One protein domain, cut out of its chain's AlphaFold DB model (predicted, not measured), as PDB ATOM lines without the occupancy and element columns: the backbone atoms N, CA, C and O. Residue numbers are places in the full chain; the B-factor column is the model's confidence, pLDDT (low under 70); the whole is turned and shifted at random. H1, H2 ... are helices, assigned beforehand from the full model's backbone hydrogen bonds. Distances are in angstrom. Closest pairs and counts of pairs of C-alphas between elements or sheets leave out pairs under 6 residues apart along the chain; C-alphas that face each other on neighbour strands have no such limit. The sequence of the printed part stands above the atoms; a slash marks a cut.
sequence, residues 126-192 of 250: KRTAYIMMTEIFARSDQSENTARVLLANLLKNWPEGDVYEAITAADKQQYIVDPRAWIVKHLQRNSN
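AT A GLANCE: This is residues 126 to 192 of the 250 residues of an uncharacterized protein of Thioclava sp. ES.032 (UniProt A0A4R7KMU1). Two pairs of helices make this domain: H1 and H2 form a V that closes at the tight link between them, and H3 and H4, crossing each other at a steep angle, sit at the open end of that V. The two pairs meet through few contacts, between the beginning of H1 and both H3 and H4, and between the far part of H2 and H3, while residues 171 to 177, of which 171 belongs to H3, stick out as a loop. The printed part has 67 residues, with four named helices in the order H1, H2, H3, H4 and no named strand; its class is all helix. It is compact, with a radius of gyration of the C-alphas of 12.3 A, and rounded, spanning 33 by 25 by 24 A.

IN THESE COORDINATES: H1 comes first, residues 126 to 138, and measures 18.2 A from first to last C-alpha; its C-alpha 126 is at (9.439, 39.197, 25.169). After residues 139 to 143 comes H2, residues 144 to 157, the longest helix by residues, at 19.9 A; C-alpha 144 is at (4.351, 45.225, 38.263). H3 follows with residues 162 to 171 and measures 14.3 A. H4, residues 179 to 191, measures 17.5 A and ends with C-alpha 191 at (1.368, 20.969, 27.082).

HOW THE PARTS SIT: H1 and H2 touch, and their closest C-alphas, those of Thr 134 and Ala 147, are 5.5 A apart. They run opposite ways at a steep tilt of 53 degrees. H1 is close to H3 but not clearly touching it, with the closest C-alphas, those of Lys 126 and Ile 167, 7.4 A apart. H1 is also close to H4 but not clearly touching it: the closest C-alphas, those of Thr 128 and Arg 180, are 6.4 A apart, and the lines are about perpendicular at 81 degrees. H2 and H3 are close but not clearly touching, the closest C-alphas being those of Leu 155 and Tyr 164 at 6.3 A, and their lines are about perpendicular at 82 degrees. H3 and H4 touch, with the closest C-alphas, those of Ala 166 and Ile 183, 6.1 A apart; they run opposite ways at a steep tilt of 53 degrees. H2 and H4 are apart. In H1, H2, H3 and H4 every O i to N i+4 pair is within hydrogen-bond range.

THE WHOLE: The two C-alphas farthest apart, those of Asp 141 and Gln 174, are 36.5 A from each other. The printed part has no cut. The links H1 to H2 and H2 to H3 are tight, and the link H3 to H4 is short, with 7 residues. The mean pLDDT of the printed part is 78.2, and residues 158 to 161, residue 174 and residues 191 to 192 are under 70.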
ATOM      1  N   LYS A 126       9.020  38.801  23.818       74.25
ATOM      2  CA  LYS A 126       9.439  39.197  25.169       74.25
ATOM      3  C   LYS A 126       8.501  40.247  25.759       74.25
ATOM      4  O   LYS A 126       8.132  40.156  26.924       74.25
ATOM      5  N   ARG A 127       8.060  41.203  24.933       77.25
ATOM      6  CA  ARG A 127       7.081  42.228  25.323       77.25
ATOM      7  C   ARG A 127       5.712  41.602  25.603       77.25
ATOM      8  O   ARG A 127       5.050  42.007  26.546       77.25
ATOM      9  N   THR A 128       5.327  40.570  24.856       78.31
ATOM     10  CA  THR A 128       4.066  39.842  25.088       78.31
ATOM     11  C   THR A 128       4.107  39.008  26.369       78.31
ATOM     12  O   THR A 128       3.186  39.087  27.174       78.31
ATOM     13  N   ALA A 129       5.187  38.251  26.600       78.12
ATOM     14  CA  ALA A 129       5.395  37.508  27.845       78.12
ATOM     15  C   ALA A 129       5.381  38.440  29.066       78.12
ATOM     16  O   ALA A 129       4.781  38.119  30.088       78.12
ATOM     17  N   TYR A 130       5.981  39.623  28.916       81.69
ATOM     18  CA  TYR A 130       5.952  40.669  29.923       81.69
ATOM     19  C   TYR A 130       4.531  41.144  30.246       81.69
ATOM     20  O   TYR A 130       4.124  41.072  31.403       81.69
ATOM     21  N   ILE A 131       3.761  41.544  29.228       82.00
ATOM     22  CA  ILE A 131       2.376  42.016  29.389       82.00
ATOM     23  C   ILE A 131       1.513  40.955  30.086       82.00
ATOM     24  O   ILE A 131       0.808  41.260  31.046       82.00
ATOM     25  N   MET A 132       1.618  39.693  29.666       82.31
ATOM     26  CA  MET A 132       0.855  38.604  30.286       82.31
ATOM     27  C   MET A 132       1.222  38.408  31.759       82.31
ATOM     28  O   MET A 132       0.336  38.243  32.592       82.31
ATOM     29  N   MET A 133       2.513  38.455  32.101       82.12
ATOM     30  CA  MET A 133       2.942  38.315  33.493       82.12
ATOM     31  C   MET A 133       2.448  39.486  34.347       82.12
ATOM     32  O   MET A 133       1.985  39.276  35.464       82.12
ATOM     33  N   THR A 134       2.486  40.712  33.817       85.19
ATOM     34  CA  THR A 134       1.956  41.884  34.522       85.19
ATOM     35  C   THR A 134       0.446  41.813  34.720       85.19
ATOM     36  O   THR A 134      -0.026  42.146  35.800       85.19
ATOM     37  N   GLU A 135      -0.312  41.314  33.738       84.69
ATOM     38  CA  GLU A 135      -1.761  41.111  33.864       84.69
ATOM     39  C   GLU A 135      -2.102  40.064  34.933       84.69
ATOM     40  O   GLU A 135      -3.018  40.270  35.726       84.69
ATOM     41  N   ILE A 136      -1.366  38.947  34.979       84.88
ATOM     42  CA  ILE A 136      -1.558  37.899  35.993       84.88
ATOM     43  C   ILE A 136      -1.289  38.459  37.391       84.88
ATOM     44  O   ILE A 136      -2.080  38.241  38.303       84.88
ATOM     45  N   PHE A 137      -0.199  39.209  37.547       86.00
ATOM     46  CA  PHE A 137       0.200  39.763  38.838       86.00
ATOM     47  C   PHE A 137      -0.743  40.872  39.307       86.00
ATOM     48  O   PHE A 137      -1.109  40.891  40.482       86.00
ATOM     49  N   ALA A 138      -1.223  41.715  38.389       84.69
ATOM     50  CA  ALA A 138      -2.227  42.730  38.684       84.69
ATOM     51  C   ALA A 138      -3.538  42.118  39.204       84.69
ATOM     52  O   ALA A 138      -4.126  42.646  40.137       84.69
ATOM     53  N   ARG A 139      -3.968  40.965  38.668       87.44
ATOM     54  CA  ARG A 139      -5.154  40.234  39.166       87.44
ATOM     55  C   ARG A 139      -4.980  39.646  40.567       87.44
ATOM     56  O   ARG A 139      -5.963  39.261  41.185       87.44
ATOM     57  N   SER A 140      -3.741  39.529  41.033       87.44
ATOM     58  CA  SER A 140      -3.393  39.026  42.366       87.44
ATOM     59  C   SER A 140      -2.966  40.135  43.337       87.44
ATOM     60  O   SER A 140      -2.307  39.839  44.334       87.44
ATOM     61  N   ASP A 141      -3.273  41.401  43.022       88.38
ATOM     62  CA  ASP A 141      -2.849  42.598  43.767       88.38
ATOM     63  C   ASP A 141      -1.329  42.680  44.005       88.38
ATOM     64  O   ASP A 141      -0.841  43.235  44.991       88.38
ATOM     65  N   GLN A 142      -0.545  42.121  43.082       87.06
ATOM     66  CA  GLN A 142       0.912  42.164  43.129       87.06
ATOM     67  C   GLN A 142       1.457  43.286  42.245       87.06
ATOM     68  O   GLN A 142       0.916  43.606  41.187       87.06
ATOM     69  N   SER A 143       2.587  43.863  42.663       88.88
ATOM     70  CA  SER A 143       3.213  44.960  41.925       88.88
ATOM     71  C   SER A 143       3.774  44.513  40.569       88.88
ATOM     72  O   SER A 143       4.329  43.418  40.425       88.88
ATOM     73  N   GLU A 144       3.725  45.411  39.581       85.50
ATOM     74  CA  GLU A 144       4.351  45.225  38.263       85.50
ATOM     75  C   GLU A 144       5.855  44.910  38.376       85.50
ATOM     76  O   GLU A 144       6.408  44.113  37.614       85.50
ATOM     77  N   ASN A 145       6.524  45.498  39.372       86.06
ATOM     78  CA  ASN A 145       7.946  45.277  39.606       86.06
ATOM     79  C   ASN A 145       8.225  43.823  40.030       86.06
ATOM     80  O   ASN A 145       9.192  43.215  39.572       86.06
ATOM     81  N   THR A 146       7.332  43.226  40.825       83.44
ATOM     82  CA  THR A 146       7.391  41.804  41.195       83.44
ATOM     83  C   THR A 146       7.248  40.909  39.961       83.44
ATOM     84  O   THR A 146       8.013  39.957  39.801       83.44
ATOM     85  N   ALA A 147       6.336  41.251  39.044       82.44
ATOM     86  CA  ALA A 147       6.135  40.523  37.790       82.44
ATOM     87  C   ALA A 147       7.383  40.559  36.887       82.44
ATOM     88  O   ALA A 147       7.784  39.522  36.354       82.44
ATOM     89  N   ARG A 148       8.047  41.724  36.759       83.50
ATOM     90  CA  ARG A 148       9.335  41.850  36.040       83.50
ATOM     91  C   ARG A 148      10.402  40.952  36.630       83.50
ATOM     92  O   ARG A 148      11.049  40.210  35.894       83.50
ATOM     93  N   VAL A 149      10.609  41.063  37.942       84.75
ATOM     94  CA  VAL A 149      11.684  40.354  38.640       84.75
ATOM     95  C   VAL A 149      11.472  38.852  38.527       84.75
ATOM     96  O   VAL A 149      12.410  38.135  38.190       84.75
ATOM     97  N   LEU A 150      10.244  38.372  38.722       82.19
ATOM     98  CA  LEU A 150       9.940  36.951  38.612       82.19
ATOM     99  C   LEU A 150      10.055  36.437  37.187       82.19
ATOM    100  O   LEU A 150      10.647  35.380  37.007       82.19
ATOM    101  N   LEU A 151       9.575  37.171  36.179       82.25
ATOM    102  CA  LEU A 151       9.738  36.763  34.782       82.25
ATOM    103  C   LEU A 151      11.216  36.686  34.390       82.25
ATOM    104  O   LEU A 151      11.644  35.706  33.788       82.25
ATOM    105  N   ALA A 152      12.012  37.692  34.761       82.06
ATOM    106  CA  ALA A 152      13.448  37.691  34.510       82.06
ATOM    107  C   ALA A 152      14.149  36.528  35.230       82.06
ATOM    108  O   ALA A 152      15.013  35.876  34.648       82.06
ATOM    109  N   ASN A 153      13.753  36.235  36.471       80.56
ATOM    110  CA  ASN A 153      14.302  35.132  37.255       80.56
ATOM    111  C   ASN A 153      13.896  33.758  36.692       80.56
ATOM    112  O   ASN A 153      14.722  32.850  36.652       80.56
ATOM    113  N   LEU A 154      12.661  33.617  36.201       77.44
ATOM    114  CA  LEU A 154      12.165  32.428  35.499       77.44
ATOM    115  C   LEU A 154      12.972  32.181  34.227       77.44
ATOM    116  O   LEU A 154      13.529  31.107  34.053       77.44
ATOM    117  N   LEU A 155      13.113  33.199  33.380       77.44
ATOM    118  CA  LEU A 155      13.865  33.080  32.129       77.44
ATOM    119  C   LEU A 155      15.361  32.818  32.355       77.44
ATOM    120  O   LEU A 155      16.004  32.215  31.501       77.44
ATOM    121  N   LYS A 156      15.918  33.277  33.481       77.75
ATOM    122  CA  LYS A 156      17.328  33.076  33.835       77.75
ATOM    123  C   LYS A 156      17.598  31.703  34.455       77.75
ATOM    124  O   LYS A 156      18.583  31.072  34.093       77.75
ATOM    125  N   ASN A 157      16.769  31.271  35.406       72.56
ATOM    126  CA  ASN A 157      17.028  30.064  36.199       72.56
ATOM    127  C   ASN A 157      16.341  28.817  35.636       72.56
ATOM    128  O   ASN A 157      16.754  27.709  35.962       72.56
ATOM    129  N   TRP A 158      15.306  28.989  34.812       66.00
ATOM    130  CA  TRP A 158      14.537  27.903  34.207       66.00
ATOM    131  C   TRP A 158      14.568  28.016  32.676       66.00
ATOM    132  O   TRP A 158      13.534  28.261  32.048       66.00
ATOM    133  N   PRO A 159      15.748  27.826  32.051       65.38
ATOM    134  CA  PRO A 159      15.886  27.821  30.594       65.38
ATOM    135  C   PRO A 159      15.231  26.593  29.935       65.38
ATOM    136  O   PRO A 159      15.243  26.473  28.722       65.38
ATOM    137  N   GLU A 160      14.668  25.667  30.707       65.62
ATOM    138  CA  GLU A 160      13.999  24.461  30.199       65.62
ATOM    139  C   GLU A 160      12.471  24.523  30.377       65.62
ATOM    140  O   GLU A 160      11.782  23.525  30.219       65.62
ATOM    141  N   GLY A 161      11.912  25.683  30.747       68.81
ATOM    142  CA  GLY A 161      10.463  25.834  30.917       68.81
ATOM    143  C   GLY A 161       9.720  26.073  29.599       68.81
ATOM    144  O   GLY A 161      10.230  26.764  28.717       68.81
ATOM    145  N   ASP A 162       8.463  25.625  29.507       71.38
ATOM    146  CA  ASP A 162       7.617  25.737  28.302       71.38
ATOM    147  C   ASP A 162       7.540  27.164  27.724       71.38
ATOM    148  O   ASP A 162       7.464  27.376  26.513       71.38
ATOM    149  N   VAL A 163       7.565  28.180  28.595       71.81
ATOM    150  CA  VAL A 163       7.556  29.596  28.188       71.81
ATOM    151  C   VAL A 163       8.880  29.992  27.533       71.81
ATOM    152  O   VAL A 163       8.882  30.722  26.541       71.81
ATOM    153  N   TYR A 164      10.007  29.509  28.057       73.94
ATOM    154  CA  TYR A 164      11.318  29.726  27.452       73.94
ATOM    155  C   TYR A 164      11.442  28.967  26.125       73.94
ATOM    156  O   TYR A 164      11.907  29.536  25.136       73.94
ATOM    157  N   GLU A 165      10.964  27.723  26.054       75.94
ATOM    158  CA  GLU A 165      10.902  26.953  24.806       75.94
ATOM    159  C   GLU A 165      10.065  27.666  23.738       75.94
ATOM    160  O   GLU A 165      10.492  27.797  22.591       75.94
ATOM    161  N   ALA A 166       8.912  28.223  24.121       75.50
ATOM    162  CA  ALA A 166       8.090  29.020  23.219       75.50
ATOM    163  C   ALA A 166       8.845  30.259  22.710       75.50
ATOM    164  O   ALA A 166       8.820  30.552  21.515       75.50
ATOM    165  N   ILE A 167       9.553  30.977  23.587       77.56
ATOM    166  CA  ILE A 167      10.332  32.165  23.206       77.56
ATOM    167  C   ILE A 167      11.500  31.791  22.280       77.56
ATOM    168  O   ILE A 167      11.705  32.443  21.260       77.56
ATOM    169  N   THR A 168      12.234  30.717  22.570       78.69
ATOM    170  CA  THR A 168      13.361  30.271  21.732       78.69
ATOM    171  C   THR A 168      12.915  29.682  20.392       78.69
ATOM    172  O   THR A 168      13.593  29.862  19.378       78.69
ATOM    173  N   ALA A 169      11.764  29.009  20.338       80.62
ATOM    174  CA  ALA A 169      11.154  28.563  19.090       80.62
ATOM    175  C   ALA A 169      10.640  29.744  18.247       80.62
ATOM    176  O   ALA A 169      10.700  29.684  17.017       80.62
ATOM    177  N   ALA A 170      10.175  30.815  18.896       76.12
ATOM    178  CA  ALA A 170       9.763  32.054  18.243       76.12
ATOM    179  C   ALA A 170      10.950  32.831  17.655       76.12
ATOM    180  O   ALA A 170      10.832  33.325  16.539       76.12
ATOM    181  N   ASP A 171      12.101  32.878  18.334       77.56
ATOM    182  CA  ASP A 171      13.317  33.543  17.827       77.56
ATOM    183  C   ASP A 171      13.820  32.933  16.498       77.56
ATOM    184  O   ASP A 171      14.484  33.603  15.709       77.56
ATOM    185  N   LYS A 172      13.469  31.671  16.207       79.62
ATOM    186  CA  LYS A 172      13.770  31.003  14.925       79.62
ATOM    187  C   LYS A 172      12.807  31.388  13.794       79.62
ATOM    188  O   LYS A 172      13.063  31.045  12.640       79.62
ATOM    189  N   GLN A 173      11.694  32.056  14.094       76.38
ATOM    190  CA  GLN A 173      10.693  32.481  13.116       76.38
ATOM    191  C   GLN A 173      10.947  33.930  12.692       76.38
ATOM    192  O   GLN A 173      11.072  34.821  13.524       76.38
ATOM    193  N   GLN A 174      10.971  34.193  11.384       66.62
ATOM    194  CA  GLN A 174      11.213  35.548  10.861       66.62
ATOM    195  C   GLN A 174      10.032  36.505  11.078       66.62
ATOM    196  O   GLN A 174      10.215  37.721  11.078       66.62
ATOM    197  N   TYR A 175       8.812  35.978  11.220       72.25
ATOM    198  CA  TYR A 175       7.614  36.800  11.334       72.25
ATOM    199  C   TYR A 175       6.520  36.115  12.151       72.25
ATOM    200  O   TYR A 175       6.099  35.000  11.841       72.25
ATOM    201  N   ILE A 176       6.030  36.813  13.177       71.75
ATOM    202  CA  ILE A 176       4.905  36.386  14.011       71.75
ATOM    203  C   ILE A 176       3.889  37.530  14.034       71.75
ATOM    204  O   ILE A 176       4.169  38.602  14.557       71.75
ATOM    205  N   VAL A 177       2.722  37.297  13.424       70.25
ATOM    206  CA  VAL A 177       1.634  38.289  13.302       70.25
ATOM    207  C   VAL A 177       0.951  38.539  14.646       70.25
ATOM    208  O   VAL A 177       0.661  39.679  14.985       70.25
ATOM    209  N   ASP A 178       0.692  37.467  15.395       77.94
ATOM    210  CA  ASP A 178       0.032  37.506  16.700       77.94
ATOM    211  C   ASP A 178       0.857  36.690  17.705       77.94
ATOM    212  O   ASP A 178       0.695  35.468  17.801       77.94
ATOM    213  N   PRO A 179       1.772  37.349  18.434       75.19
ATOM    214  CA  PRO A 179       2.608  36.709  19.438       75.19
ATOM    215  C   PRO A 179       1.795  35.991  20.515       75.19
ATOM    216  O   PRO A 179       2.128  34.872  20.890       75.19
ATOM    217  N   ARG A 180       0.698  36.581  21.001       75.06
ATOM    218  CA  ARG A 180      -0.076  36.010  22.111       75.06
ATOM    219  C   ARG A 180      -0.749  34.712  21.688       75.06
ATOM    220  O   ARG A 180      -0.564  33.685  22.346       75.06
ATOM    221  N   ALA A 181      -1.488  34.734  20.579       79.50
ATOM    222  CA  ALA A 181      -2.116  33.524  20.061       79.50
ATOM    223  C   ALA A 181      -1.073  32.473  19.669       79.50
ATOM    224  O   ALA A 181      -1.339  31.275  19.777       79.50
ATOM    225  N   TRP A 182       0.115  32.903  19.240       82.69
ATOM    226  CA  TRP A 182       1.216  32.002  18.932       82.69
ATOM    227  C   TRP A 182       1.753  31.294  20.185       82.69
ATOM    228  O   TRP A 182       1.838  30.068  20.147       82.69
ATOM    229  N   ILE A 183       2.025  31.997  21.303       78.31
ATOM    230  CA  ILE A 183       2.461  31.361  22.573       78.31
ATOM    231  C   ILE A 183       1.412  30.368  23.025       78.31
ATOM    232  O   ILE A 183       1.737  29.218  23.284       78.31
ATOM    233  N   VAL A 184       0.149  30.792  23.085       80.69
ATOM    234  CA  VAL A 184      -0.938  29.939  23.574       80.69
ATOM    235  C   VAL A 184      -1.060  28.679  22.720       80.69
ATOM    236  O   VAL A 184      -1.135  27.587  23.270       80.69
ATOM    237  N   LYS A 185      -1.005  28.794  21.386       82.44
ATOM    238  CA  LYS A 185      -1.023  27.622  20.494       82.44
ATOM    239  C   LYS A 185       0.224  26.753  20.627       82.44
ATOM    240  O   LYS A 185       0.112  25.539  20.493       82.44
ATOM    241  N   HIS A 186       1.397  27.351  20.829       81.75
ATOM    242  CA  HIS A 186       2.647  26.617  21.013       81.75
ATOM    243  C   HIS A 186       2.609  25.809  22.311       81.75
ATOM    244  O   HIS A 186       2.806  24.598  22.281       81.75
ATOM    245  N   LEU A 187       2.231  26.460  23.413       80.12
ATOM    246  CA  LEU A 187       2.018  25.819  24.702       80.12
ATOM    247  C   LEU A 187       0.955  24.733  24.586       80.12
ATOM    248  O   LEU A 187       1.263  23.602  24.888       80.12
ATOM    249  N   GLN A 188      -0.235  24.996  24.039       80.81
ATOM    250  CA  GLN A 188      -1.285  23.972  23.877       80.81
ATOM    251  C   GLN A 188      -0.843  22.740  23.071       80.81
ATOM    252  O   GLN A 188      -1.310  21.632  23.327       80.81
ATOM    253  N   ARG A 189       0.036  22.911  22.075       77.88
ATOM    254  CA  ARG A 189       0.577  21.788  21.293       77.88
ATOM    255  C   ARG A 189       1.546  20.931  22.101       77.88
ATOM    256  O   ARG A 189       1.555  19.722  21.893       77.88
ATOM    257  N   ASN A 190       2.316  21.547  22.993       71.19
ATOM    258  CA  ASN A 190       3.376  20.886  23.755       71.19
ATOM    259  C   ASN A 190       2.942  20.495  25.183       71.19
ATOM    260  O   ASN A 190       3.512  19.576  25.756       71.19
ATOM    261  N   SER A 191       1.922  21.158  25.735       65.44
ATOM    262  CA  SER A 191       1.368  20.969  27.082       65.44
ATOM    263  C   SER A 191       0.179  20.025  27.114       65.44
ATOM    264  O   SER A 191      -0.191  19.547  28.188       65.44
ATOM    265  N   ASN A 192      -0.422  19.725  25.954       52.66
ATOM    266  CA  ASN A 192      -1.248  18.535  25.861       52.66
ATOM    267  C   ASN A 192      -0.373  17.387  26.359       52.66
ATOM    268  O   ASN A 192       0.687  17.167  25.759       52.66
TER     269      ASN A 192